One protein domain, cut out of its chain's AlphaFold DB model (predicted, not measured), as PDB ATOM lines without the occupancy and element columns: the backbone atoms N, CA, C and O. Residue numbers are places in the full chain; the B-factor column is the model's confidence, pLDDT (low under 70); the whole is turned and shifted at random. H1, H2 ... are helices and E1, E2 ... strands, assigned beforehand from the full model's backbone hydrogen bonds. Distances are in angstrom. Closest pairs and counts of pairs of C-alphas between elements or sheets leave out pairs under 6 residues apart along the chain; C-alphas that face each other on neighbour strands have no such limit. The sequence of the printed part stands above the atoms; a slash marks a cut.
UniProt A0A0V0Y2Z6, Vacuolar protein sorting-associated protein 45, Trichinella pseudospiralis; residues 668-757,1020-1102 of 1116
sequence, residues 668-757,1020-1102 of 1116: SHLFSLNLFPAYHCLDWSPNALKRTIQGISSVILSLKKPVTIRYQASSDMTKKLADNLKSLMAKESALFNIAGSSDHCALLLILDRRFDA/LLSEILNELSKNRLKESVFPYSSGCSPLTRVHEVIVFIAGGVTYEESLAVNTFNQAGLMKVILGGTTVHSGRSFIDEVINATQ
ATOM      1  N   SER A 668     -26.274   6.581  68.894       86.31
ATOM      2  CA  SER A 668     -25.268   6.241  67.874       86.31
ATOM      3  C   SER A 668     -24.317   5.107  68.284       86.31
ATOM      4  O   SER A 668     -23.870   4.330  67.440       86.31
ATOM      5  N   HIS A 669     -24.021   5.024  69.579       90.88
ATOM      6  CA  HIS A 669     -23.048   4.120  70.193       90.88
ATOM      7  C   HIS A 669     -23.601   3.442  71.457       90.88
ATOM      8  O   HIS A 669     -22.820   2.864  72.201       90.88
ATOM      9  N   LEU A 670     -24.910   3.538  71.722       93.75
ATOM     10  CA  LEU A 670     -25.551   3.001  72.925       93.75
ATOM     11  C   LEU A 670     -26.734   2.103  72.550       93.75
ATOM     12  O   LEU A 670     -27.635   2.537  71.823       93.75
ATOM     13  N   PHE A 671     -26.760   0.883  73.084       95.62
ATOM     14  CA  PHE A 671     -27.912  -0.018  73.023       95.62
ATOM     15  C   PHE A 671     -28.263  -0.615  74.392       95.62
ATOM     16  O   PHE A 671     -27.440  -0.671  75.303       95.62
ATOM     17  N   SER A 672     -29.504  -1.072  74.525       96.00
ATOM     18  CA  SER A 672     -30.041  -1.751  75.705       96.00
ATOM     19  C   SER A 672     -30.765  -3.023  75.273       96.00
ATOM     20  O   SER A 672     -31.399  -3.049  74.216       96.00
ATOM     21  N   LEU A 673     -30.705  -4.071  76.093       96.12
ATOM     22  CA  LEU A 673     -31.561  -5.251  75.931       96.12
ATOM     23  C   LEU A 673     -32.883  -5.138  76.716       96.12
ATOM     24  O   LEU A 673     -33.744  -6.001  76.577       96.12
ATOM     25  N   ASN A 674     -33.058  -4.072  77.508       94.25
ATOM     26  CA  ASN A 674     -34.215  -3.812  78.376       94.25
ATOM     27  C   ASN A 674     -34.534  -4.953  79.366       94.25
ATOM     28  O   ASN A 674     -35.693  -5.221  79.682       94.25
ATOM     29  N   LEU A 675     -33.488  -5.604  79.879       93.19
ATOM     30  CA  LEU A 675     -33.554  -6.715  80.826       93.19
ATOM     31  C   LEU A 675     -33.280  -6.220  82.242       93.19
ATOM     32  O   LEU A 675     -32.173  -5.779  82.554       93.19
ATOM     33  N   PHE A 676     -34.298  -6.332  83.089       90.44
ATOM     34  CA  PHE A 676     -34.242  -6.012  84.508       90.44
ATOM     35  C   PHE A 676     -35.225  -6.922  85.275       90.44
ATOM     36  O   PHE A 676     -36.398  -6.971  84.887       90.44
ATOM     37  N   PRO A 677     -34.806  -7.609  86.354       90.75
ATOM     38  CA  PRO A 677     -33.425  -7.741  86.820       90.75
ATOM     39  C   PRO A 677     -32.586  -8.674  85.926       90.75
ATOM     40  O   PRO A 677     -33.117  -9.544  85.230       90.75
ATOM     41  N   ALA A 678     -31.268  -8.496  85.947       91.19
ATOM     42  CA  ALA A 678     -30.297  -9.360  85.272       91.19
ATOM     43  C   ALA A 678     -29.773 -10.480  86.188       91.19
ATOM     44  O   ALA A 678     -29.576 -11.615  85.731       91.19
ATOM     45  N   TYR A 679     -29.562 -10.170  87.470       92.06
ATOM     46  CA  TYR A 679     -29.002 -11.099  88.451       92.06
ATOM     47  C   TYR A 679     -30.074 -11.894  89.210       92.06
ATOM     48  O   TYR A 679     -31.211 -11.455  89.389       92.06
ATOM     49  N   HIS A 680     -29.675 -13.060  89.714       88.00
ATOM     50  CA  HIS A 680     -30.367 -13.794  90.769       88.00
ATOM     51  C   HIS A 680     -29.330 -14.572  91.593       88.00
ATOM     52  O   HIS A 680     -28.512 -15.288  91.018       88.00
ATOM     53  N   CYS A 681     -29.339 -14.434  92.924       88.38
ATOM     54  CA  CYS A 681     -28.343 -15.052  93.815       88.38
ATOM     55  C   CYS A 681     -26.871 -14.800  93.393       88.38
ATOM     56  O   CYS A 681     -26.046 -15.710  93.446       88.38
ATOM     57  N   LEU A 682     -26.543 -13.577  92.952       89.12
ATOM     58  CA  LEU A 682     -25.227 -13.151  92.431       89.12
ATOM     59  C   LEU A 682     -24.710 -13.914  91.185       89.12
ATOM     60  O   LEU A 682     -23.538 -13.774  90.820       89.12
ATOM     61  N   ASP A 683     -25.574 -14.669  90.507       92.12
ATOM     62  CA  ASP A 683     -25.333 -15.282  89.196       92.12
ATOM     63  C   ASP A 683     -26.364 -14.757  88.175       92.12
ATOM     64  O   ASP A 683     -27.220 -13.923  88.493       92.12
ATOM     65  N   TRP A 684     -26.299 -15.227  86.932       93.62
ATOM     66  CA  TRP A 684     -27.324 -14.927  85.932       93.62
ATOM     67  C   TRP A 684     -28.703 -15.454  86.347       93.62
ATOM     68  O   TRP A 684     -28.866 -16.645  86.615       93.62
ATOM     69  N   SER A 685     -29.737 -14.617  86.221       92.81
ATOM     70  CA  SER A 685     -31.096 -15.140  86.050       92.81
ATOM     71  C   SER A 685     -31.144 -16.002  84.769       92.81
ATOM     72  O   SER A 685     -30.714 -15.523  83.712       92.81
ATOM     73  N   PRO A 686     -31.661 -17.251  84.797       88.81
ATOM     74  CA  PRO A 686     -31.606 -18.158  83.641       88.81
ATOM     75  C   PRO A 686     -32.236 -17.575  82.366       88.81
ATOM     76  O   PRO A 686     -31.679 -17.692  81.271       88.81
ATOM     77  N   ASN A 687     -33.363 -16.874  82.520       91.38
ATOM     78  CA  ASN A 687     -34.041 -16.195  81.416       91.38
ATOM     79  C   ASN A 687     -33.234 -14.987  80.911       91.38
ATOM     80  O   ASN A 687     -33.152 -14.773  79.700       91.38
ATOM     81  N   ALA A 688     -32.590 -14.236  81.814       94.00
ATOM     82  CA  ALA A 688     -31.749 -13.099  81.449       94.00
ATOM     83  C   ALA A 688     -30.507 -13.537  80.659       94.00
ATOM     84  O   ALA A 688     -30.180 -12.892  79.665       94.00
ATOM     85  N   LEU A 689     -29.863 -14.658  81.016       96.12
ATOM     86  CA  LEU A 689     -28.742 -15.212  80.243       96.12
ATOM     87  C   LEU A 689     -29.179 -15.605  78.827       96.12
ATOM     88  O   LEU A 689     -28.578 -15.139  77.858       96.12
ATOM     89  N   LYS A 690     -30.256 -16.395  78.687       94.81
ATOM     90  CA  LYS A 690     -30.793 -16.804  77.373       94.81
ATOM     91  C   LYS A 690     -31.106 -15.587  76.494       94.81
ATOM     92  O   LYS A 690     -30.690 -15.535  75.336       94.81
ATOM     93  N   ARG A 691     -31.788 -14.584  77.055       95.62
ATOM     94  CA  ARG A 691     -32.165 -13.349  76.352       95.62
ATOM     95  C   ARG A 691     -30.970 -12.438  76.045       95.62
ATOM     96  O   ARG A 691     -30.985 -11.748  75.025       95.62
ATOM     97  N   THR A 692     -29.925 -12.469  76.874       97.62
ATOM     98  CA  THR A 692     -28.664 -11.746  76.642       97.62
ATOM     99  C   THR A 692     -27.865 -12.366  75.500       97.62
ATOM    100  O   THR A 692     -27.409 -11.638  74.622       97.62
ATOM    101  N   ILE A 693     -27.764 -13.701  75.448       96.88
ATOM    102  CA  ILE A 693     -27.143 -14.427  74.328       96.88
ATOM    103  C   ILE A 693     -27.844 -14.055  73.012       96.88
ATOM    104  O   ILE A 693     -27.173 -13.653  72.066       96.88
ATOM    105  N   GLN A 694     -29.183 -14.102  72.990       95.50
ATOM    106  CA  GLN A 694     -30.021 -13.689  71.853       95.50
ATOM    107  C   GLN A 694     -29.809 -12.218  71.440       95.50
ATOM    108  O   GLN A 694     -29.689 -11.909  70.254       95.50
ATOM    109  N   GLY A 695     -29.752 -11.298  72.406       96.00
ATOM    110  CA  GLY A 695     -29.551  -9.875  72.128       96.00
ATOM    111  C   GLY A 695     -28.171  -9.579  71.536       96.00
ATOM    112  O   GLY A 695     -28.060  -8.882  70.531       96.00
ATOM    113  N   ILE A 696     -27.111 -10.149  72.118       96.06
ATOM    114  CA  ILE A 696     -25.735  -9.939  71.649       96.06
ATOM    115  C   ILE A 696     -25.493 -10.641  70.307       96.06
ATOM    116  O   ILE A 696     -24.842 -10.056  69.442       96.06
ATOM    117  N   SER A 697     -26.047 -11.840  70.079       95.00
ATOM    118  CA  SER A 697     -25.959 -12.505  68.771       95.00
ATOM    119  C   SER A 697     -26.582 -11.644  67.670       95.00
ATOM    120  O   SER A 697     -25.987 -11.487  66.605       95.00
ATOM    121  N   SER A 698     -27.717 -10.998  67.956       94.50
ATOM    122  CA  SER A 698     -28.339 -10.032  67.049       94.50
ATOM    123  C   SER A 698     -27.460  -8.798  66.793       94.50
ATOM    124  O   SER A 698     -27.299  -8.409  65.635       94.50
ATOM    125  N   VAL A 699     -26.826  -8.216  67.819       93.75
ATOM    126  CA  VAL A 699     -25.878  -7.097  67.635       93.75
ATOM    127  C   VAL A 699     -24.709  -7.512  66.731       93.75
ATOM    128  O   VAL A 699     -24.398  -6.792  65.780       93.75
ATOM    129  N   ILE A 700     -24.109  -8.688  66.960       91.94
ATOM    130  CA  ILE A 700     -23.010  -9.232  66.137       91.94
ATOM    131  C   ILE A 700     -23.445  -9.389  64.670       91.94
ATOM    132  O   ILE A 700     -22.736  -8.944  63.766       91.94
ATOM    133  N   LEU A 701     -24.624  -9.965  64.420       91.44
ATOM    134  CA  LEU A 701     -25.144 -10.161  63.062       91.44
ATOM    135  C   LEU A 701     -25.491  -8.827  62.376       91.44
ATOM    136  O   LEU A 701     -25.187  -8.649  61.194       91.44
ATOM    137  N   SER A 702     -26.018  -7.843  63.115       89.44
ATOM    138  CA  SER A 702     -26.289  -6.493  62.597       89.44
ATOM    139  C   SER A 702     -25.024  -5.712  62.214       89.44
ATOM    140  O   SER A 702     -25.075  -4.839  61.344       89.44
ATOM    141  N   LEU A 703     -23.877  -6.038  62.827       85.31
ATOM    142  CA  LEU A 703     -22.581  -5.430  62.517       85.31
ATOM    143  C   LEU A 703     -21.995  -5.932  61.197       85.31
ATOM    144  O   LEU A 703     -21.165  -5.235  60.613       85.31
ATOM    145  N   LYS A 704     -22.423  -7.115  60.732       85.12
ATOM    146  CA  LYS A 704     -21.931  -7.775  59.512       85.12
ATOM    147  C   LYS A 704     -20.395  -7.824  59.458       85.12
ATOM    148  O   LYS A 704     -19.788  -7.495  58.438       85.12
ATOM    149  N   LYS A 705     -19.768  -8.237  60.565       84.94
ATOM    150  CA  LYS A 705     -18.315  -8.438  60.699       84.94
ATOM    151  C   LYS A 705     -17.998  -9.682  61.532       84.94
ATOM    152  O   LYS A 705     -18.766  -9.987  62.445       84.94
ATOM    153  N   PRO A 706     -16.863 -10.363  61.293       86.06
ATOM    154  CA  PRO A 706     -16.372 -11.384  62.212       86.06
ATOM    155  C   PRO A 706     -16.025 -10.750  63.567       86.06
ATOM    156  O   PRO A 706     -15.459  -9.654  63.620       86.06
ATOM    157  N   VAL A 707     -16.346 -11.444  64.663       89.50
ATOM    158  CA  VAL A 707     -16.156 -10.953  66.038       89.50
ATOM    159  C   VAL A 707     -15.266 -11.894  66.846       89.50
ATOM    160  O   VAL A 707     -15.500 -13.100  66.899       89.50
ATOM    161  N   THR A 708     -14.270 -11.316  67.511       91.44
ATOM    162  CA  THR A 708     -13.430 -11.965  68.528       91.44
ATOM    163  C   THR A 708     -13.970 -11.627  69.920       91.44
ATOM    164  O   THR A 708     -14.413 -10.504  70.130       91.44
ATOM    165  N   ILE A 709     -13.939 -12.559  70.881       95.25
ATOM    166  CA  ILE A 709     -14.512 -12.353  72.226       95.25
ATOM    167  C   ILE A 709     -13.408 -12.297  73.292       95.25
ATOM    168  O   ILE A 709     -12.589 -13.214  73.385       95.25
ATOM    169  N   ARG A 710     -13.441 -11.260  74.136       95.75
ATOM    170  CA  ARG A 710     -12.740 -11.159  75.427       95.75
ATOM    171  C   ARG A 710     -13.750 -10.953  76.557       95.75
ATOM    172  O   ARG A 710     -14.808 -10.361  76.347       95.75
ATOM    173  N   TYR A 711     -13.424 -11.418  77.756       96.12
ATOM    174  CA  TYR A 711     -14.298 -11.319  78.929       96.12
ATOM    175  C   TYR A 711     -13.494 -11.046  80.203       96.12
ATOM    176  O   TYR A 711     -12.288 -11.270  80.228       96.12
ATOM    177  N   GLN A 712     -14.148 -10.552  81.252       94.19
ATOM    178  CA  GLN A 712     -13.547 -10.274  82.559       94.19
ATOM    179  C   GLN A 712     -13.287 -11.574  83.348       94.19
ATOM    180  O   GLN A 712     -14.220 -12.210  83.837       94.19
ATOM    181  N   ALA A 713     -12.019 -11.950  83.538       91.88
ATOM    182  CA  ALA A 713     -11.632 -13.207  84.194       91.88
ATOM    183  C   ALA A 713     -12.178 -13.367  85.622       91.88
ATOM    184  O   ALA A 713     -12.455 -14.487  86.041       91.88
ATOM    185  N   SER A 714     -12.350 -12.263  86.359       89.12
ATOM    186  CA  SER A 714     -12.854 -12.275  87.737       89.12
ATOM    187  C   SER A 714     -14.356 -12.553  87.867       89.12
ATOM    188  O   SER A 714     -14.843 -12.688  88.986       89.12
ATOM    189  N   SER A 715     -15.099 -12.661  86.758       91.25
ATOM    190  CA  SER A 715     -16.528 -12.981  86.776       91.25
ATOM    191  C   SER A 715     -16.860 -14.214  85.931       91.25
ATOM    192  O   SER A 715     -16.898 -14.165  84.695       91.25
ATOM    193  N   ASP A 716     -17.235 -15.296  86.621       91.75
ATOM    194  CA  ASP A 716     -17.798 -16.509  86.017       91.75
ATOM    195  C   ASP A 716     -19.035 -16.218  85.155       91.75
ATOM    196  O   ASP A 716     -19.279 -16.915  84.171       91.75
ATOM    197  N   MET A 717     -19.810 -15.173  85.473       92.94
ATOM    198  CA  MET A 717     -20.958 -14.762  84.658       92.94
ATOM    199  C   MET A 717     -20.534 -14.310  83.259       92.94
ATOM    200  O   MET A 717     -21.195 -14.668  82.279       92.94
ATOM    201  N   THR A 718     -19.435 -13.558  83.138       95.56
ATOM    202  CA  THR A 718     -18.942 -13.114  81.822       95.56
ATOM    203  C   THR A 718     -18.346 -14.271  81.031       95.56
ATOM    204  O   THR A 718     -18.596 -14.370  79.830       95.56
ATOM    205  N   LYS A 719     -17.657 -15.201  81.705       95.38
ATOM    206  CA  LYS A 719     -17.134 -16.432  81.102       95.38
ATOM    207  C   LYS A 719     -18.256 -17.327  80.575       95.38
ATOM    208  O   LYS A 719     -18.245 -17.684  79.401       95.38
ATOM    209  N   LYS A 720     -19.281 -17.604  81.396       95.81
ATOM    210  CA  LYS A 720     -20.495 -18.336  80.985       95.81
ATOM    211  C   LYS A 720     -21.132 -17.702  79.746       95.81
ATOM    212  O   LYS A 720     -21.497 -18.425  78.821       95.81
ATOM    213  N   LEU A 721     -21.256 -16.373  79.704       97.06
ATOM    214  CA  LEU A 721     -21.818 -15.669  78.548       97.06
ATOM    215  C   LEU A 721     -20.915 -15.787  77.304       97.06
ATOM    216  O   LEU A 721     -21.423 -16.086  76.223       97.06
ATOM    217  N   ALA A 722     -19.597 -15.617  77.452       96.56
ATOM    218  CA  ALA A 722     -18.623 -15.760  76.368       96.56
ATOM    219  C   ALA A 722     -18.647 -17.167  75.747       96.56
ATOM    220  O   ALA A 722     -18.726 -17.303  74.525       96.56
ATOM    221  N   ASP A 723     -18.634 -18.208  76.581       95.69
ATOM    222  CA  ASP A 723     -18.617 -19.604  76.139       95.69
ATOM    223  C   ASP A 723     -19.945 -20.006  75.467       95.69
ATOM    224  O   ASP A 723     -19.936 -20.677  74.433       95.69
ATOM    225  N   ASN A 724     -21.091 -19.530  75.977       96.00
ATOM    226  CA  ASN A 724     -22.394 -19.750  75.335       96.00
ATOM    227  C   ASN A 724     -22.518 -19.019  73.988       96.00
ATOM    228  O   ASN A 724     -22.974 -19.619  73.014       96.00
ATOM    229  N   LEU A 725     -22.085 -17.753  73.902       95.44
ATOM    230  CA  LEU A 725     -22.047 -17.010  72.636       95.44
ATOM    231  C   LEU A 725     -21.151 -17.710  71.614       95.44
ATOM    232  O   LEU A 725     -21.560 -17.901  70.471       95.44
ATOM    233  N   LYS A 726     -19.967 -18.166  72.032       92.06
ATOM    234  CA  LYS A 726     -19.055 -18.907  71.159       92.06
ATOM    235  C   LYS A 726     -19.641 -20.245  70.699       92.06
ATOM    236  O   LYS A 726     -19.483 -20.600  69.532       92.06
ATOM    237  N   SER A 727     -20.339 -20.967  71.577       93.50
ATOM    238  CA  SER A 727     -21.054 -22.201  71.221       93.50
ATOM    239  C   SER A 727     -22.157 -21.941  70.185       93.50
ATOM    240  O   SER A 727     -22.252 -22.662  69.191       93.50
ATOM    241  N   LEU A 728     -22.927 -20.857  70.345       92.50
ATOM    242  CA  LEU A 728     -23.938 -20.435  69.373       92.50
ATOM    243  C   LEU A 728     -23.315 -20.057  68.019       92.50
ATOM    244  O   LEU A 728     -23.779 -20.531  66.986       92.50
ATOM    245  N   MET A 729     -22.239 -19.264  68.020       90.62
ATOM    246  CA  MET A 729     -21.520 -18.872  66.799       90.62
ATOM    247  C   MET A 729     -20.912 -20.072  66.058       90.62
ATOM    248  O   MET A 729     -20.874 -20.081  64.831       90.62
ATOM    249  N   ALA A 730     -20.452 -21.095  66.788       90.50
ATOM    250  CA  ALA A 730     -19.947 -22.334  66.199       90.50
ATOM    251  C   ALA A 730     -21.076 -23.212  65.627       90.50
ATOM    252  O   ALA A 730     -20.931 -23.758  64.532       90.50
ATOM    253  N   LYS A 731     -22.206 -23.320  66.340       90.81
ATOM    254  CA  LYS A 731     -23.395 -24.061  65.895       90.81
ATOM    255  C   LYS A 731     -23.988 -23.459  64.621       90.81
ATOM    256  O   LYS A 731     -24.212 -24.177  63.654       90.81
ATOM    257  N   GLU A 732     -24.178 -22.144  64.607       89.25
ATOM    258  CA  GLU A 732     -24.758 -21.397  63.486       89.25
ATOM    259  C   GLU A 732     -23.672 -20.797  62.576       89.25
ATOM    260  O   GLU A 732     -23.801 -19.682  62.068       89.25
ATOM    261  N   SER A 733     -22.569 -21.526  62.365       86.88
ATOM    262  CA  SER A 733     -21.383 -21.018  61.655       86.88
ATOM    263  C   SER A 733     -21.679 -20.444  60.265       86.88
ATOM    264  O   SER A 733     -21.014 -19.500  59.859       86.88
ATOM    265  N   ALA A 734     -22.705 -20.930  59.558       87.81
ATOM    266  CA  ALA A 734     -23.127 -20.369  58.272       87.81
ATOM    267  C   ALA A 734     -23.640 -18.914  58.369       87.81
ATOM    268  O   ALA A 734     -23.416 -18.138  57.446       87.81
ATOM    269  N   LEU A 735     -24.281 -18.531  59.482       86.31
ATOM    270  CA  LEU A 735     -24.749 -17.160  59.734       86.31
ATOM    271  C   LEU A 735     -23.605 -16.235  60.181       86.31
ATOM    272  O   LEU A 735     -23.580 -15.059  59.823       86.31
ATOM    273  N   PHE A 736     -22.645 -16.765  60.946       85.62
ATOM    274  CA  PHE A 736     -21.526 -15.993  61.502       85.62
ATOM    275  C   PHE A 736     -20.256 -15.982  60.632       85.62
ATOM    276  O   PHE A 736     -19.360 -15.176  60.890       85.62
ATOM    277  N   ASN A 737     -20.166 -16.816  59.589       78.44
ATOM    278  CA  ASN A 737     -19.059 -16.837  58.623       78.44
ATOM    279  C   ASN A 737     -19.171 -15.675  57.620       78.44
ATOM    280  O   ASN A 737     -19.395 -15.848  56.421       78.44
ATOM    281  N   ILE A 738     -19.052 -14.461  58.149       74.00
ATOM    282  CA  ILE A 738     -19.173 -13.222  57.395       74.00
ATOM    283  C   ILE A 738     -17.846 -12.951  56.683       74.00
ATOM    284  O   ILE A 738     -16.816 -12.755  57.328       74.00
ATOM    285  N   ALA A 739     -17.879 -12.924  55.349       55.88
ATOM    286  CA  ALA A 739     -16.697 -12.707  54.523       55.88
ATOM    287  C   ALA A 739     -16.009 -11.366  54.850       55.88
ATOM    288  O   ALA A 739     -16.569 -10.291  54.636       55.88
ATOM    289  N   GLY A 740     -14.770 -11.437  55.339       55.25
ATOM    290  CA  GLY A 740     -13.955 -10.278  55.686       55.25
ATOM    291  C   GLY A 740     -12.506 -10.670  55.971       55.25
ATOM    292  O   GLY A 740     -12.222 -11.804  56.351       55.25
ATOM    293  N   SER A 741     -11.580  -9.733  55.774       54.81
ATOM    294  CA  SER A 741     -10.181  -9.890  56.181       54.81
ATOM    295  C   SER A 741     -10.037  -9.810  57.707       54.81
ATOM    296  O   SER A 741     -10.859  -9.202  58.396       54.81
ATOM    297  N   SER A 742      -8.946 -10.368  58.243       56.56
ATOM    298  CA  SER A 742      -8.587 -10.254  59.667       56.56
ATOM    299  C   SER A 742      -8.500  -8.799  60.148       56.56
ATOM    300  O   SER A 742      -8.865  -8.508  61.285       56.56
ATOM    301  N   ASP A 743      -8.108  -7.879  59.261       56.44
ATOM    302  CA  ASP A 743      -8.005  -6.433  59.517       56.44
ATOM    303  C   ASP A 743      -9.365  -5.738  59.731       56.44
ATOM    304  O   ASP A 743      -9.425  -4.543  60.032       56.44
ATOM    305  N   HIS A 744     -10.479  -6.453  59.545       69.69
ATOM    306  CA  HIS A 744     -11.840  -5.936  59.711       69.69
ATOM    307  C   HIS A 744     -12.639  -6.667  60.802       69.69
ATOM    308  O   HIS A 744     -13.849  -6.456  60.922       69.69
ATOM    309  N   CYS A 745     -11.973  -7.482  61.626       83.81
ATOM    310  CA  CYS A 745     -12.578  -8.112  62.794       83.81
ATOM    311  C   CYS A 745     -12.872  -7.086  63.905       83.81
ATOM    312  O   CYS A 745     -12.044  -6.228  64.219       83.81
ATOM    313  N   ALA A 746     -14.062  -7.182  64.500       90.06
ATOM    314  CA  ALA A 746     -14.442  -6.413  65.681       90.06
ATOM    315  C   ALA A 746     -14.202  -7.225  66.966       90.06
ATOM    316  O   ALA A 746     -14.181  -8.457  66.956       90.06
ATOM    317  N   LEU A 747     -14.036  -6.536  68.092       93.81
ATOM    318  CA  LEU A 747     -13.852  -7.153  69.404       93.81
ATOM    319  C   LEU A 747     -15.119  -6.999  70.251       93.81
ATOM    320  O   LEU A 747     -15.568  -5.883  70.477       93.81
ATOM    321  N   LEU A 748     -15.662  -8.091  70.781       96.38
ATOM    322  CA  LEU A 748     -16.619  -8.062  71.885       96.38
ATOM    323  C   LEU A 748     -15.851  -8.152  73.208       96.38
ATOM    324  O   LEU A 748     -15.135  -9.126  73.434       96.38
ATOM    325  N   LEU A 749     -16.014  -7.157  74.076       97.38
ATOM    326  CA  LEU A 749     -15.517  -7.144  75.449       97.38
ATOM    327  C   LEU A 749     -16.699  -7.261  76.419       97.38
ATOM    328  O   LEU A 749     -17.556  -6.378  76.464       97.38
ATOM    329  N   ILE A 750     -16.733  -8.346  77.190       98.25
ATOM    330  CA  ILE A 750     -17.795  -8.640  78.159       98.25
ATOM    331  C   ILE A 750     -17.313  -8.302  79.574       98.25
ATOM    332  O   ILE A 750     -16.310  -8.848  80.037       98.25
ATOM    333  N   LEU A 751     -18.052  -7.431  80.258       96.69
ATOM    334  CA  LEU A 751     -17.798  -6.969  81.623       96.69
ATOM    335  C   LEU A 751     -18.997  -7.282  82.536       96.69
ATOM    336  O   LEU A 751     -20.103  -7.528  82.054       96.69
ATOM    337  N   ASP A 752     -18.790  -7.248  83.849       95.12
ATOM    338  CA  ASP A 752     -19.813  -7.472  84.883       95.12
ATOM    339  C   ASP A 752     -19.944  -6.236  85.775       95.12
ATOM    340  O   ASP A 752     -18.954  -5.835  86.374       95.12
ATOM    341  N   ARG A 753     -21.139  -5.650  85.923       94.75
ATOM    342  CA  ARG A 753     -21.386  -4.412  86.688       94.75
ATOM    343  C   ARG A 753     -20.739  -4.399  88.080       94.75
ATOM    344  O   ARG A 753     -20.386  -3.328  88.565       94.75
ATOM    345  N   ARG A 754     -20.517  -5.567  88.693       91.81
ATOM    346  CA  ARG A 754     -19.767  -5.739  89.950       91.81
ATOM    347  C   ARG A 754     -18.319  -5.219  89.929       91.81
ATOM    348  O   ARG A 754     -17.796  -4.950  91.004       91.81
ATOM    349  N   PHE A 755     -17.683  -5.036  88.762       87.00
ATOM    350  CA  PHE A 755     -16.356  -4.396  88.663       87.00
ATOM    351  C   PHE A 755     -16.390  -2.912  89.064       87.00
ATOM    352  O   PHE A 755     -15.365  -2.350  89.436       87.00
ATOM    353  N   ASP A 756     -17.556  -2.265  88.968       89.44
ATOM    354  CA  ASP A 756     -17.741  -0.846  89.256       89.44
ATOM    355  C   ASP A 756     -19.191  -0.588  89.683       89.44
ATOM    356  O   ASP A 756     -20.073  -0.302  88.865       89.44
ATOM    357  N   ALA A 757     -19.414  -0.699  90.993       91.50
ATOM    358  CA  ALA A 757     -20.655  -0.326  91.662       91.50
ATOM    359  C   ALA A 757     -20.711   1.169  92.050       91.50
ATOM    360  O   ALA A 757     -21.725   1.607  92.587       91.50
ATOM    361  N   LEU A1020     -14.492   3.402  85.463       85.94
ATOM    362  CA  LEU A1020     -13.363   2.490  85.225       85.94
ATOM    363  C   LEU A1020     -13.316   1.977  83.772       85.94
ATOM    364  O   LEU A1020     -12.239   1.729  83.226       85.94
ATOM    365  N   LEU A1021     -14.466   1.939  83.086       90.19
ATOM    366  CA  LEU A1021     -14.559   1.686  81.644       90.19
ATOM    367  C   LEU A1021     -13.629   2.592  80.808       90.19
ATOM    368  O   LEU A1021     -13.059   2.142  79.815       90.19
ATOM    369  N   SER A1022     -13.444   3.852  81.210       87.62
ATOM    370  CA  SER A1022     -12.587   4.815  80.503       87.62
ATOM    371  C   SER A1022     -11.132   4.346  80.443       87.62
ATOM    372  O   SER A1022     -10.456   4.517  79.430       87.62
ATOM    373  N   GLU A1023     -10.639   3.741  81.525       83.62
ATOM    374  CA  GLU A1023      -9.281   3.206  81.606       83.62
ATOM    375  C   GLU A1023      -9.142   1.897  80.826       83.62
ATOM    376  O   GLU A1023      -8.200   1.748  80.044       83.62
ATOM    377  N   ILE A1024     -10.128   1.001  80.945       90.62
ATOM    378  CA  ILE A1024     -10.199  -0.243  80.166       90.62
ATOM    379  C   ILE A1024     -10.124   0.064  78.660       90.62
ATOM    380  O   ILE A1024      -9.342  -0.562  77.943       90.62
ATOM    381  N   LEU A1025     -10.868   1.067  78.177       90.88
ATOM    382  CA  LEU A1025     -10.827   1.513  76.779       90.88
ATOM    383  C   LEU A1025      -9.483   2.146  76.392       90.88
ATOM    384  O   LEU A1025      -8.975   1.881  75.300       90.88
ATOM    385  N   ASN A1026      -8.877   2.938  77.281       88.06
ATOM    386  CA  ASN A1026      -7.561   3.531  77.050       88.06
ATOM    387  C   ASN A1026      -6.467   2.463  76.901       88.06
ATOM    388  O   ASN A1026      -5.714   2.512  75.927       88.06
ATOM    389  N   GLU A1027      -6.384   1.481  77.801       89.19
ATOM    390  CA  GLU A1027      -5.382   0.411  77.694       89.19
ATOM    391  C   GLU A1027      -5.696  -0.572  76.560       89.19
ATOM    392  O   GLU A1027      -4.775  -1.046  75.891       89.19
ATOM    393  N   LEU A1028      -6.974  -0.809  76.247       90.62
ATOM    394  CA  LEU A1028      -7.373  -1.568  75.060       90.62
ATOM    395  C   LEU A1028      -6.906  -0.890  73.763       90.62
ATOM    396  O   LEU A1028      -6.304  -1.550  72.920       90.62
ATOM    397  N   SER A1029      -7.088   0.427  73.632       88.69
ATOM    398  CA  SER A1029      -6.662   1.193  72.447       88.69
ATOM    399  C   SER A1029      -5.145   1.200  72.215       88.69
ATOM    400  O   SER A1029      -4.682   1.390  71.090       88.69
ATOM    401  N   LYS A1030      -4.366   0.957  73.278       87.69
ATOM    402  CA  LYS A1030      -2.902   0.829  73.255       87.69
ATOM    403  C   LYS A1030      -2.433  -0.622  73.059       87.69
ATOM    404  O   LYS A1030      -1.228  -0.853  73.095       87.69
ATOM    405  N   ASN A1031      -3.350  -1.586  72.903       86.00
ATOM    406  CA  ASN A1031      -3.093  -3.033  72.959       86.00
ATOM    407  C   ASN A1031      -2.379  -3.487  74.263       86.00
ATOM    408  O   ASN A1031      -1.574  -4.415  74.246       86.00
ATOM    409  N   ARG A1032      -2.661  -2.838  75.403       87.81
ATOM    410  CA  ARG A1032      -2.042  -3.109  76.721       87.81
ATOM    411  C   ARG A1032      -2.957  -3.813  77.722       87.81
ATOM    412  O   ARG A1032      -2.519  -4.162  78.817       87.81
ATOM    413  N   LEU A1033      -4.222  -4.030  77.365       88.69
ATOM    414  CA  LEU A1033      -5.194  -4.695  78.231       88.69
ATOM    415  C   LEU A1033      -4.741  -6.137  78.544       88.69
ATOM    416  O   LEU A1033      -4.737  -6.989  77.651       88.69
ATOM    417  N   LYS A1034      -4.362  -6.400  79.803       88.94
ATOM    418  CA  LYS A1034      -3.753  -7.661  80.275       88.94
ATOM    419  C   LYS A1034      -4.642  -8.876  79.977       88.94
ATOM    420  O   LYS A1034      -5.816  -8.889  80.343       88.94
ATOM    421  N   GLU A1035      -4.080  -9.922  79.371       89.56
ATOM    422  CA  GLU A1035      -4.813 -11.166  79.068       89.56
ATOM    423  C   GLU A1035      -5.152 -11.996  80.313       89.56
ATOM    424  O   GLU A1035      -6.133 -12.728  80.294       89.56
ATOM    425  N   SER A1036      -4.416 -11.842  81.420       89.31
ATOM    426  CA  SER A1036      -4.754 -12.488  82.697       89.31
ATOM    427  C   SER A1036      -6.048 -11.954  83.320       89.31
ATOM    428  O   SER A1036      -6.764 -12.703  83.976       89.31
ATOM    429  N   VAL A1037      -6.356 -10.669  83.109       90.31
ATOM    430  CA  VAL A1037      -7.568 -10.008  83.630       90.31
ATOM    431  C   VAL A1037      -8.698 -10.039  82.599       90.31
ATOM    432  O   VAL A1037      -9.863 -10.190  82.958       90.31
ATOM    433  N   PHE A1038      -8.355  -9.932  81.312       93.69
ATOM    434  CA  PHE A1038      -9.305  -9.936  80.200       93.69
ATOM    435  C   PHE A1038      -8.916 -10.972  79.129       93.69
ATOM    436  O   PHE A1038      -8.467 -10.579  78.046       93.69
ATOM    437  N   PRO A1039      -9.012 -12.282  79.407       94.25
ATOM    438  CA  PRO A1039      -8.639 -13.335  78.469       94.25
ATOM    439  C   PRO A1039      -9.517 -13.343  77.215       94.25
ATOM    440  O   PRO A1039     -10.663 -12.882  77.214       94.25
ATOM    441  N   TYR A1040      -8.974 -13.913  76.142       92.88
ATOM    442  CA  TYR A1040      -9.747 -14.300  74.966       92.88
ATOM    443  C   TYR A1040     -10.570 -15.565  75.258       92.88
ATOM    444  O   TYR A1040     -10.140 -16.441  76.011       92.88
ATOM    445  N   SER A1041     -11.753 -15.690  74.650       89.62
ATOM    446  CA  SER A1041     -12.494 -16.959  74.664       89.62
ATOM    447  C   SER A1041     -11.706 -18.042  73.910       89.62
ATOM    448  O   SER A1041     -11.035 -17.763  72.915       89.62
ATOM    449  N   SER A1042     -11.767 -19.283  74.394       79.06
ATOM    450  CA  SER A1042     -10.932 -20.407  73.949       79.06
ATOM    451  C   SER A1042     -10.924 -20.578  72.427       79.06
ATOM    452  O   SER A1042     -11.961 -20.887  71.844       79.06
ATOM    453  N   GLY A1043      -9.769 -20.442  71.773       68.38
ATOM    454  CA  GLY A1043      -9.641 -20.580  70.313       68.38
ATOM    455  C   GLY A1043      -9.946 -19.312  69.502       68.38
ATOM    456  O   GLY A1043      -9.992 -19.383  68.278       68.38
ATOM    457  N   CYS A1044     -10.136 -18.160  70.149       74.69
ATOM    458  CA  CYS A1044      -9.956 -16.862  69.504       74.69
ATOM    459  C   CYS A1044      -8.463 -16.495  69.453       74.69
ATOM    460  O   CYS A1044      -7.751 -16.663  70.442       74.69
ATOM    461  N   SER A1045      -8.006 -15.944  68.327       72.94
ATOM    462  CA  SER A1045      -6.652 -15.386  68.189       72.94
ATOM    463  C   SER A1045      -6.619 -13.907  68.596       72.94
ATOM    464  O   SER A1045      -7.605 -13.201  68.368       72.94
ATOM    465  N   PRO A1046      -5.499 -13.397  69.143       78.06
ATOM    466  CA  PRO A1046      -5.352 -11.974  69.422       78.06
ATOM    467  C   PRO A1046      -5.367 -11.145  68.132       78.06
ATOM    468  O   PRO A1046      -4.787 -11.529  67.114       78.06
ATOM    469  N   LEU A1047      -6.023  -9.984  68.182       78.25
ATOM    470  CA  LEU A1047      -6.071  -9.039  67.065       78.25
ATOM    471  C   LEU A1047      -4.794  -8.191  67.026       78.25
ATOM    472  O   LEU A1047      -4.355  -7.669  68.049       78.25
ATOM    473  N   THR A1048      -4.232  -7.992  65.832       74.19
ATOM    474  CA  THR A1048      -3.069  -7.112  65.608       74.19
ATOM    475  C   THR A1048      -3.373  -5.658  65.973       74.19
ATOM    476  O   THR A1048      -2.543  -4.969  66.568       74.19
ATOM    477  N   ARG A1049      -4.582  -5.187  65.651       79.44
ATOM    478  CA  ARG A1049      -5.096  -3.873  66.040       79.44
ATOM    479  C   ARG A1049      -6.610  -3.904  66.186       79.44
ATOM    480  O   ARG A1049      -7.317  -4.402  65.315       79.44
ATOM    481  N   VAL A1050      -7.106  -3.316  67.270       83.88
ATOM    482  CA  VAL A1050      -8.541  -3.202  67.531       83.88
ATOM    483  C   VAL A1050      -9.061  -1.884  66.947       83.88
ATOM    484  O   VAL A1050      -8.698  -0.803  67.406       83.88
ATOM    485  N   HIS A1051      -9.889  -1.969  65.904       84.56
ATOM    486  CA  HIS A1051     -10.499  -0.800  65.252       84.56
ATOM    487  C   HIS A1051     -11.940  -0.534  65.702       84.56
ATOM    488  O   HIS A1051     -12.376   0.620  65.716       84.56
ATOM    489  N   GLU A1052     -12.672  -1.585  66.069       89.25
ATOM    490  CA  GLU A1052     -14.067  -1.516  66.497       89.25
ATOM    491  C   GLU A1052     -14.320  -2.478  67.663       89.25
ATOM    492  O   GLU A1052     -13.921  -3.644  67.610       89.25
ATOM    493  N   VAL A1053     -14.971  -1.976  68.713       93.50
ATOM    494  CA  VAL A1053     -15.264  -2.695  69.956       93.50
ATOM    495  C   VAL A1053     -16.746  -2.608  70.279       93.50
ATOM    496  O   VAL A1053     -17.326  -1.524  70.275       93.50
ATOM    497  N   ILE A1054     -17.336  -3.743  70.630       95.94
ATOM    498  CA  ILE A1054     -18.597  -3.839  71.356       95.94
ATOM    499  C   ILE A1054     -18.226  -4.027  72.828       95.94
ATOM    500  O   ILE A1054     -17.606  -5.031  73.172       95.94
ATOM    501  N   VAL A1055     -18.578  -3.091  73.702       97.75
ATOM    502  CA  VAL A1055     -18.512  -3.296  75.154       97.75
ATOM    503  C   VAL A1055     -19.900  -3.693  75.623       97.75
ATOM    504  O   VAL A1055     -20.850  -2.935  75.428       97.75
ATOM    505  N   PHE A1056     -20.016  -4.862  76.247       98.31
ATOM    506  CA  PHE A1056     -21.252  -5.306  76.880       98.31
ATOM    507  C   PHE A1056     -21.066  -5.441  78.392       98.31
ATOM    508  O   PHE A1056     -20.250  -6.249  78.835       98.31
ATOM    509  N   ILE A1057     -21.842  -4.689  79.177       98.06
ATOM    510  CA  ILE A1057     -21.858  -4.803  80.642       98.06
ATOM    511  C   ILE A1057     -23.083  -5.619  81.083       98.06
ATOM    512  O   ILE A1057     -24.234  -5.176  80.989       98.06
ATOM    513  N   ALA A1058     -22.831  -6.834  81.568       96.44
ATOM    514  CA  ALA A1058     -23.815  -7.635  82.288       96.44
ATOM    515  C   ALA A1058     -24.179  -6.917  83.594       96.44
ATOM    516  O   ALA A1058     -23.283  -6.462  84.295       96.44
ATOM    517  N   GLY A1059     -25.470  -6.768  83.900       94.25
ATOM    518  CA  GLY A1059     -25.902  -5.898  85.000       94.25
ATOM    519  C   GLY A1059     -25.972  -4.409  84.644       94.25
ATOM    520  O   GLY A1059     -26.117  -3.578  85.530       94.25
ATOM    521  N   GLY A1060     -25.880  -4.070  83.356       95.75
ATOM    522  CA  GLY A1060     -26.283  -2.773  82.821       95.75
ATOM    523  C   GLY A1060     -25.205  -1.688  82.790       95.75
ATOM    524  O   GLY A1060     -24.119  -1.800  83.358       95.75
ATOM    525  N   VAL A1061     -25.533  -0.619  82.068       96.75
ATOM    526  CA  VAL A1061     -24.660   0.536  81.793       96.75
ATOM    527  C   VAL A1061     -25.268   1.825  82.339       96.75
ATOM    528  O   VAL A1061     -26.463   1.876  82.628       96.75
ATOM    529  N   THR A1062     -24.481   2.891  82.435       95.19
ATOM    530  CA  THR A1062     -24.954   4.234  82.812       95.19
ATOM    531  C   THR A1062     -24.845   5.231  81.653       95.19
ATOM    532  O   THR A1062     -24.124   5.013  80.674       95.19
ATOM    533  N   TYR A1063     -25.533   6.374  81.756       93.19
ATOM    534  CA  TYR A1063     -25.318   7.470  80.802       93.19
ATOM    535  C   TYR A1063     -23.972   8.185  81.010       93.19
ATOM    536  O   TYR A1063     -23.455   8.778  80.064       93.19
ATOM    537  N   GLU A1064     -23.358   8.072  82.192       88.12
ATOM    538  CA  GLU A1064     -21.975   8.506  82.428       88.12
ATOM    539  C   GLU A1064     -20.974   7.679  81.600       88.12
ATOM    540  O   GLU A1064     -20.141   8.244  80.889       88.12
ATOM    541  N   GLU A1065     -21.116   6.349  81.589       92.50
ATOM    542  CA  GLU A1065     -20.331   5.452  80.727       92.50
ATOM    543  C   GLU A1065     -20.609   5.701  79.240       92.50
ATOM    544  O   GLU A1065     -19.680   5.702  78.430       92.50
ATOM    545  N   SER A1066     -21.866   5.983  78.872       92.62
ATOM    546  CA  SER A1066     -22.207   6.387  77.503       92.62
ATOM    547  C   SER A1066     -21.500   7.683  77.100       92.62
ATOM    548  O   SER A1066     -21.012   7.760  75.973       92.62
ATOM    549  N   LEU A1067     -21.384   8.682  77.987       88.19
ATOM    550  CA  LEU A1067     -20.593   9.874  77.674       88.19
ATOM    551  C   LEU A1067     -19.104   9.539  77.556       88.19
ATOM    552  O   LEU A1067     -18.479   9.963  76.588       88.19
ATOM    553  N   ALA A1068     -18.533   8.761  78.480       86.50
ATOM    554  CA  ALA A1068     -17.128   8.361  78.392       86.50
ATOM    555  C   ALA A1068     -16.819   7.699  77.033       86.50
ATOM    556  O   ALA A1068     -15.842   8.053  76.370       86.50
ATOM    557  N   VAL A1069     -17.717   6.828  76.561       91.00
ATOM    558  CA  VAL A1069     -17.662   6.195  75.235       91.00
ATOM    559  C   VAL A1069     -17.861   7.194  74.091       91.00
ATOM    560  O   VAL A1069     -17.141   7.118  73.094       91.00
ATOM    561  N   ASN A1070     -18.781   8.155  74.199       88.50
ATOM    562  CA  ASN A1070     -18.946   9.213  73.198       88.50
ATOM    563  C   ASN A1070     -17.678  10.077  73.063       88.50
ATOM    564  O   ASN A1070     -17.198  10.286  71.950       88.50
ATOM    565  N   THR A1071     -17.119  10.549  74.177       85.69
ATOM    566  CA  THR A1071     -15.895  11.364  74.211       85.69
ATOM    567  C   THR A1071     -14.702  10.578  73.662       85.69
ATOM    568  O   THR A1071     -13.942  11.092  72.842       85.69
ATOM    569  N   PHE A1072     -14.584   9.295  74.018       86.62
ATOM    570  CA  PHE A1072     -13.572   8.402  73.461       86.62
ATOM    571  C   PHE A1072     -13.731   8.216  71.936       86.62
ATOM    572  O   PHE A1072     -12.760   8.331  71.187       86.62
ATOM    573  N   ASN A1073     -14.961   8.015  71.451       88.69
ATOM    574  CA  ASN A1073     -15.270   7.927  70.020       88.69
ATOM    575  C   ASN A1073     -14.919   9.217  69.257       88.69
ATOM    576  O   ASN A1073     -14.449   9.148  68.121       88.69
ATOM    577  N   GLN A1074     -15.118  10.391  69.867       85.38
ATOM    578  CA  GLN A1074     -14.771  11.685  69.267       85.38
ATOM    579  C   GLN A1074     -13.254  11.874  69.090       85.38
ATOM    580  O   GLN A1074     -12.844  12.534  68.137       85.38
ATOM    581  N   ALA A1075     -12.423  11.239  69.925       81.81
ATOM    582  CA  ALA A1075     -10.967  11.222  69.753       81.81
ATOM    583  C   ALA A1075     -10.499  10.389  68.537       81.81
ATOM    584  O   ALA A1075      -9.348  10.505  68.117       81.81
ATOM    585  N   GLY A1076     -11.367   9.550  67.957       79.69
ATOM    586  CA  GLY A1076     -11.122   8.858  66.685       79.69
ATOM    587  C   GLY A1076     -10.080   7.730  66.714       79.69
ATOM    588  O   GLY A1076      -9.706   7.232  65.654       79.69
ATOM    589  N   LEU A1077      -9.609   7.313  67.895       78.44
ATOM    590  CA  LEU A1077      -8.576   6.274  68.045       78.44
ATOM    591  C   LEU A1077      -9.085   4.869  67.682       78.44
ATOM    592  O   LEU A1077      -8.377   4.087  67.045       78.44
ATOM    593  N   MET A1078     -10.303   4.559  68.121       87.75
ATOM    594  CA  MET A1078     -10.980   3.270  68.006       87.75
ATOM    595  C   MET A1078     -12.481   3.524  68.168       87.75
ATOM    596  O   MET A1078     -12.876   4.368  68.973       87.75
ATOM    597  N   LYS A1079     -13.321   2.817  67.411       89.88
ATOM    598  CA  LYS A1079     -14.775   2.951  67.518       89.88
ATOM    599  C   LYS A1079     -15.317   2.013  68.595       89.88
ATOM    600  O   LYS A1079     -14.998   0.830  68.597       89.88
ATOM    601  N   VAL A1080     -16.170   2.524  69.471       93.94
ATOM    602  CA  VAL A1080     -16.750   1.797  70.603       93.94
ATOM    603  C   VAL A1080     -18.273   1.889  70.550       93.94
ATOM    604  O   VAL A1080     -18.836   2.976  70.402       93.94
ATOM    605  N   ILE A1081     -18.935   0.744  70.681       95.25
ATOM    606  CA  ILE A1081     -20.380   0.600  70.846       95.25
ATOM    607  C   ILE A1081     -20.604   0.007  72.236       95.25
ATOM    608  O   ILE A1081     -20.152  -1.098  72.516       95.25
ATOM    609  N   LEU A1082     -21.281   0.746  73.106       97.19
ATOM    610  CA  LEU A1082     -21.635   0.335  74.456       97.19
ATOM    611  C   LEU A1082     -23.040  -0.267  74.479       97.19
ATOM    612  O   LEU A1082     -23.967   0.256  73.858       97.19
ATOM    613  N   GLY A1083     -23.221  -1.315  75.268       97.06
ATOM    614  CA  GLY A1083     -24.539  -1.736  75.705       97.06
ATOM    615  C   GLY A1083     -24.495  -2.575  76.967       97.06
ATOM    616  O   GLY A1083     -23.433  -2.902  77.497       97.06
ATOM    617  N   GLY A1084     -25.674  -2.922  77.458       97.12
ATOM    618  CA  GLY A1084     -25.831  -3.761  78.635       97.12
ATOM    619  C   GLY A1084     -27.211  -4.389  78.691       97.12
ATOM    620  O   GLY A1084     -28.040  -4.203  77.793       97.12
ATOM    621  N   THR A1085     -27.465  -5.128  79.767       97.00
ATOM    622  CA  THR A1085     -28.791  -5.696  80.044       97.00
ATOM    623  C   THR A1085     -29.850  -4.596  80.117       97.00
ATOM    624  O   THR A1085     -30.881  -4.704  79.459       97.00
ATOM    625  N   THR A1086     -29.557  -3.492  80.805       96.12
ATOM    626  CA  THR A1086     -30.390  -2.282  80.883       96.12
ATOM    627  C   THR A1086     -29.520  -1.020  80.997       96.12
ATOM    628  O   THR A1086     -28.293  -1.118  81.083       96.12
ATOM    629  N   VAL A1087     -30.144   0.162  81.016       95.38
ATOM    630  CA  VAL A1087     -29.510   1.425  81.429       95.38
ATOM    631  C   VAL A1087     -29.992   1.781  82.836       95.38
ATOM    632  O   VAL A1087     -31.199   1.774  83.095       95.38
ATOM    633  N   HIS A1088     -29.057   2.057  83.745       94.31
ATOM    634  CA  HIS A1088     -29.334   2.326  85.153       94.31
ATOM    635  C   HIS A1088     -29.310   3.818  85.517       94.31
ATOM    636  O   HIS A1088     -28.413   4.570  85.123       94.31
ATOM    637  N   SER A1089     -30.269   4.191  86.366       90.94
ATOM    638  CA  SER A1089     -30.177   5.318  87.294       90.94
ATOM    639  C   SER A1089     -29.774   4.784  88.666       90.94
ATOM    640  O   SER A1089     -29.907   3.581  88.926       90.94
ATOM    641  N   GLY A1090     -29.368   5.659  89.586       88.69
ATOM    642  CA  GLY A1090     -29.019   5.246  90.947       88.69
ATOM    643  C   GLY A1090     -30.145   4.491  91.653       88.69
ATOM    644  O   GLY A1090     -29.884   3.559  92.408       88.69
ATOM    645  N   ARG A1091     -31.411   4.799  91.341       90.44
ATOM    646  CA  ARG A1091     -32.558   4.052  91.873       90.44
ATOM    647  C   ARG A1091     -32.642   2.630  91.321       90.44
ATOM    648  O   ARG A1091     -32.763   1.693  92.103       90.44
ATOM    649  N   SER A1092     -32.597   2.462  89.997       93.25
ATOM    650  CA  SER A1092     -32.739   1.126  89.407       93.25
ATOM    651  C   SER A1092     -31.514   0.251  89.662       93.25
ATOM    652  O   SER A1092     -31.656  -0.964  89.698       93.25
ATOM    653  N   PHE A1093     -30.334   0.837  89.887       94.94
ATOM    654  CA  PHE A1093     -29.164   0.091  90.344       94.94
ATOM    655  C   PHE A1093     -29.311  -0.401  91.793       94.94
ATOM    656  O   PHE A1093     -29.025  -1.563  92.063       94.94
ATOM    657  N   ILE A1094     -29.825   0.426  92.714       93.31
ATOM    658  CA  ILE A1094     -30.133  -0.017  94.088       93.31
ATOM    659  C   ILE A1094     -31.151  -1.168  94.068       93.31
ATOM    660  O   ILE A1094     -30.948  -2.178  94.740       93.31
ATOM    661  N   ASP A1095     -32.212  -1.050  93.264       93.25
ATOM    662  CA  ASP A1095     -33.198  -2.123  93.108       93.25
ATOM    663  C   ASP A1095     -32.577  -3.388  92.446       93.25
ATOM    664  O   ASP A1095     -32.935  -4.501  92.827       93.25
ATOM    665  N   GLU A1096     -31.609  -3.262  91.521       94.44
ATOM    666  CA  GLU A1096     -30.848  -4.403  90.961       94.44
ATOM    667  C   GLU A1096     -29.999  -5.102  92.029       94.44
ATOM    668  O   GLU A1096     -30.061  -6.323  92.139       94.44
ATOM    669  N   VAL A1097     -29.252  -4.352  92.848       94.56
ATOM    670  CA  VAL A1097     -28.419  -4.896  93.936       94.56
ATOM    671  C   VAL A1097     -29.274  -5.685  94.933       94.56
ATOM    672  O   VAL A1097     -28.916  -6.807  95.286       94.56
ATOM    673  N   ILE A1098     -30.435  -5.145  95.321       92.62
ATOM    674  CA  ILE A1098     -31.402  -5.825  96.202       92.62
ATOM    675  C   ILE A1098     -31.941  -7.115  95.554       92.62
ATOM    676  O   ILE A1098     -32.173  -8.106  96.246       92.62
ATOM    677  N   ASN A1099     -32.163  -7.137  94.237       91.69
ATOM    678  CA  ASN A1099     -32.603  -8.343  93.521       91.69
ATOM    679  C   ASN A1099     -31.471  -9.371  93.345       91.69
ATOM    680  O   ASN A1099     -31.717 -10.575  93.419       91.69
ATOM    681  N   ALA A1100     -30.233  -8.911  93.164       91.38
ATOM    682  CA  ALA A1100     -29.059  -9.752  92.987       91.38
ATOM    683  C   ALA A1100     -28.718 -10.560  94.250       91.38
ATOM    684  O   ALA A1100     -28.318 -11.719  94.137       91.38
ATOM    685  N   THR A1101     -28.886  -9.975  95.440       89.62
ATOM    686  CA  THR A1101     -28.549 -10.600  96.735       89.62
ATOM    687  C   THR A1101     -29.692 -11.392  97.376       89.62
ATOM    688  O   THR A1101     -29.458 -12.154  98.318       89.62
ATOM    689  N   GLN A1102     -30.922 -11.289  96.863       85.56
ATOM    690  CA  GLN A1102     -32.032 -12.142  97.299       85.56
ATOM    691  C   GLN A1102     -31.679 -13.626  97.139       85.56
ATOM    692  O   GLN A1102     -31.331 -14.080  96.052       85.56
TER     693      GLN A1102
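This is residues 668 to 757 and 1020 to 1102 of the 1116 residues of the protein "Vacuolar protein sorting-associated protein 45" of Trichinella pseudospiralis (UniProt A0A0V0Y2Z6). A twisted sheet of five parallel strands makes the core, covered on both faces: H1 and H2 pack on one face, H4 and H5 on the other. H6 lies beyond the ends of the strands, off the sheet, and little H3 lies beyond their starts. The printed part has 173 residues with six named helices and five named strands, in the order E1 H1 E2 H2 H3 E3 H4 E4 H5 E5 H6; the class is mixed. The sheet's order is E1 E5 E4 E3 E2. The whole is compact, with a radius of gyration of the C-alphas of 15.3 A, and rounded, spanning 46 by 37 by 31 A.

Find C-alpha 670 at (-25.551, 3.001, 72.925), where E1, residues 670 to 672, begins. H1, residues 686 to 703, runs 26.3 A. Next come E2, residues 707 to 711, H2, residues 716 to 731 and 22.2 A long, and H3, residues 733 to 736. E3, residues 746 to 752, covers 20.0 A. After the cut look for H4, residues 1021 to 1029, E4, residues 1052 to 1058 and 19.5 A, H5, residues 1063 to 1074, and E5, residues 1079 to 1084. H6, residues 1090 to 1101, ends at C-alpha 1101, (-28.549, -10.600, 96.735).

Start at the sheet, where these backbone pairs of neighbour strands are within hydrogen-bond range: N 671 and O 1082 across E1 and E5 at 3.0 A, N 1055 and O 1081 across E5 and E4 at 2.8 A, N 749 and O 1054 across E4 and E3 at 2.8 A, and N 710 and O 748 across E3 and E2 at 2.8 A. With the sheet, H1 and H2 on one face and H4 and H5 on the other make three layers, helices on both faces of a sheet. H2 is over E3 and E2 at a height over the sheet of 9.7 A; the closest C-alphas of H2 and E2, those of Thr 718 in H2 and Tyr 711 in E2, are 5.8 A apart. On the same face H1, at 9.4 A, is over E4 and only just over E5, where 3 of its 18 C-alphas fall. H1 touches H2 with residues 689 to 697 alone, at a steep tilt of 55 degrees; the closest C-alphas, of Ile 693 and Leu 725, are 6.0 A apart. On the opposite face H5 is over E5, and touches H4 at a shallow tilt of 26 degrees, the closest C-alphas being those of Ser 1022 and Ala 1068, 6.1 A. H4 is over E4. E2, H2 H3, E3 is a strand-helix-strand unit, parallel neighbour strands with helices between, with a left-handed crossover; E4, H5, E5 is another, right-handed. H3 is close to but not clearly touching H2, the closest C-alphas being those of Met 729 and Phe 736, 6.0 A; H6 touches no helix. In H1, H2, H4, H5 and H6 every O i to N i+4 pair is within hydrogen-bond range; H3 is too short for one.

The C-alphas farthest apart, of Ser 741 and Gln 1102, are 46.6 A apart. Residues 758 to 1019 are not printed, with 10.1 A between C-alphas 757 and 1020. The links E1 to H1 and H4 to E4 are long. Look for pLDDT under 70 at residues 739 to 744 and residue 1043.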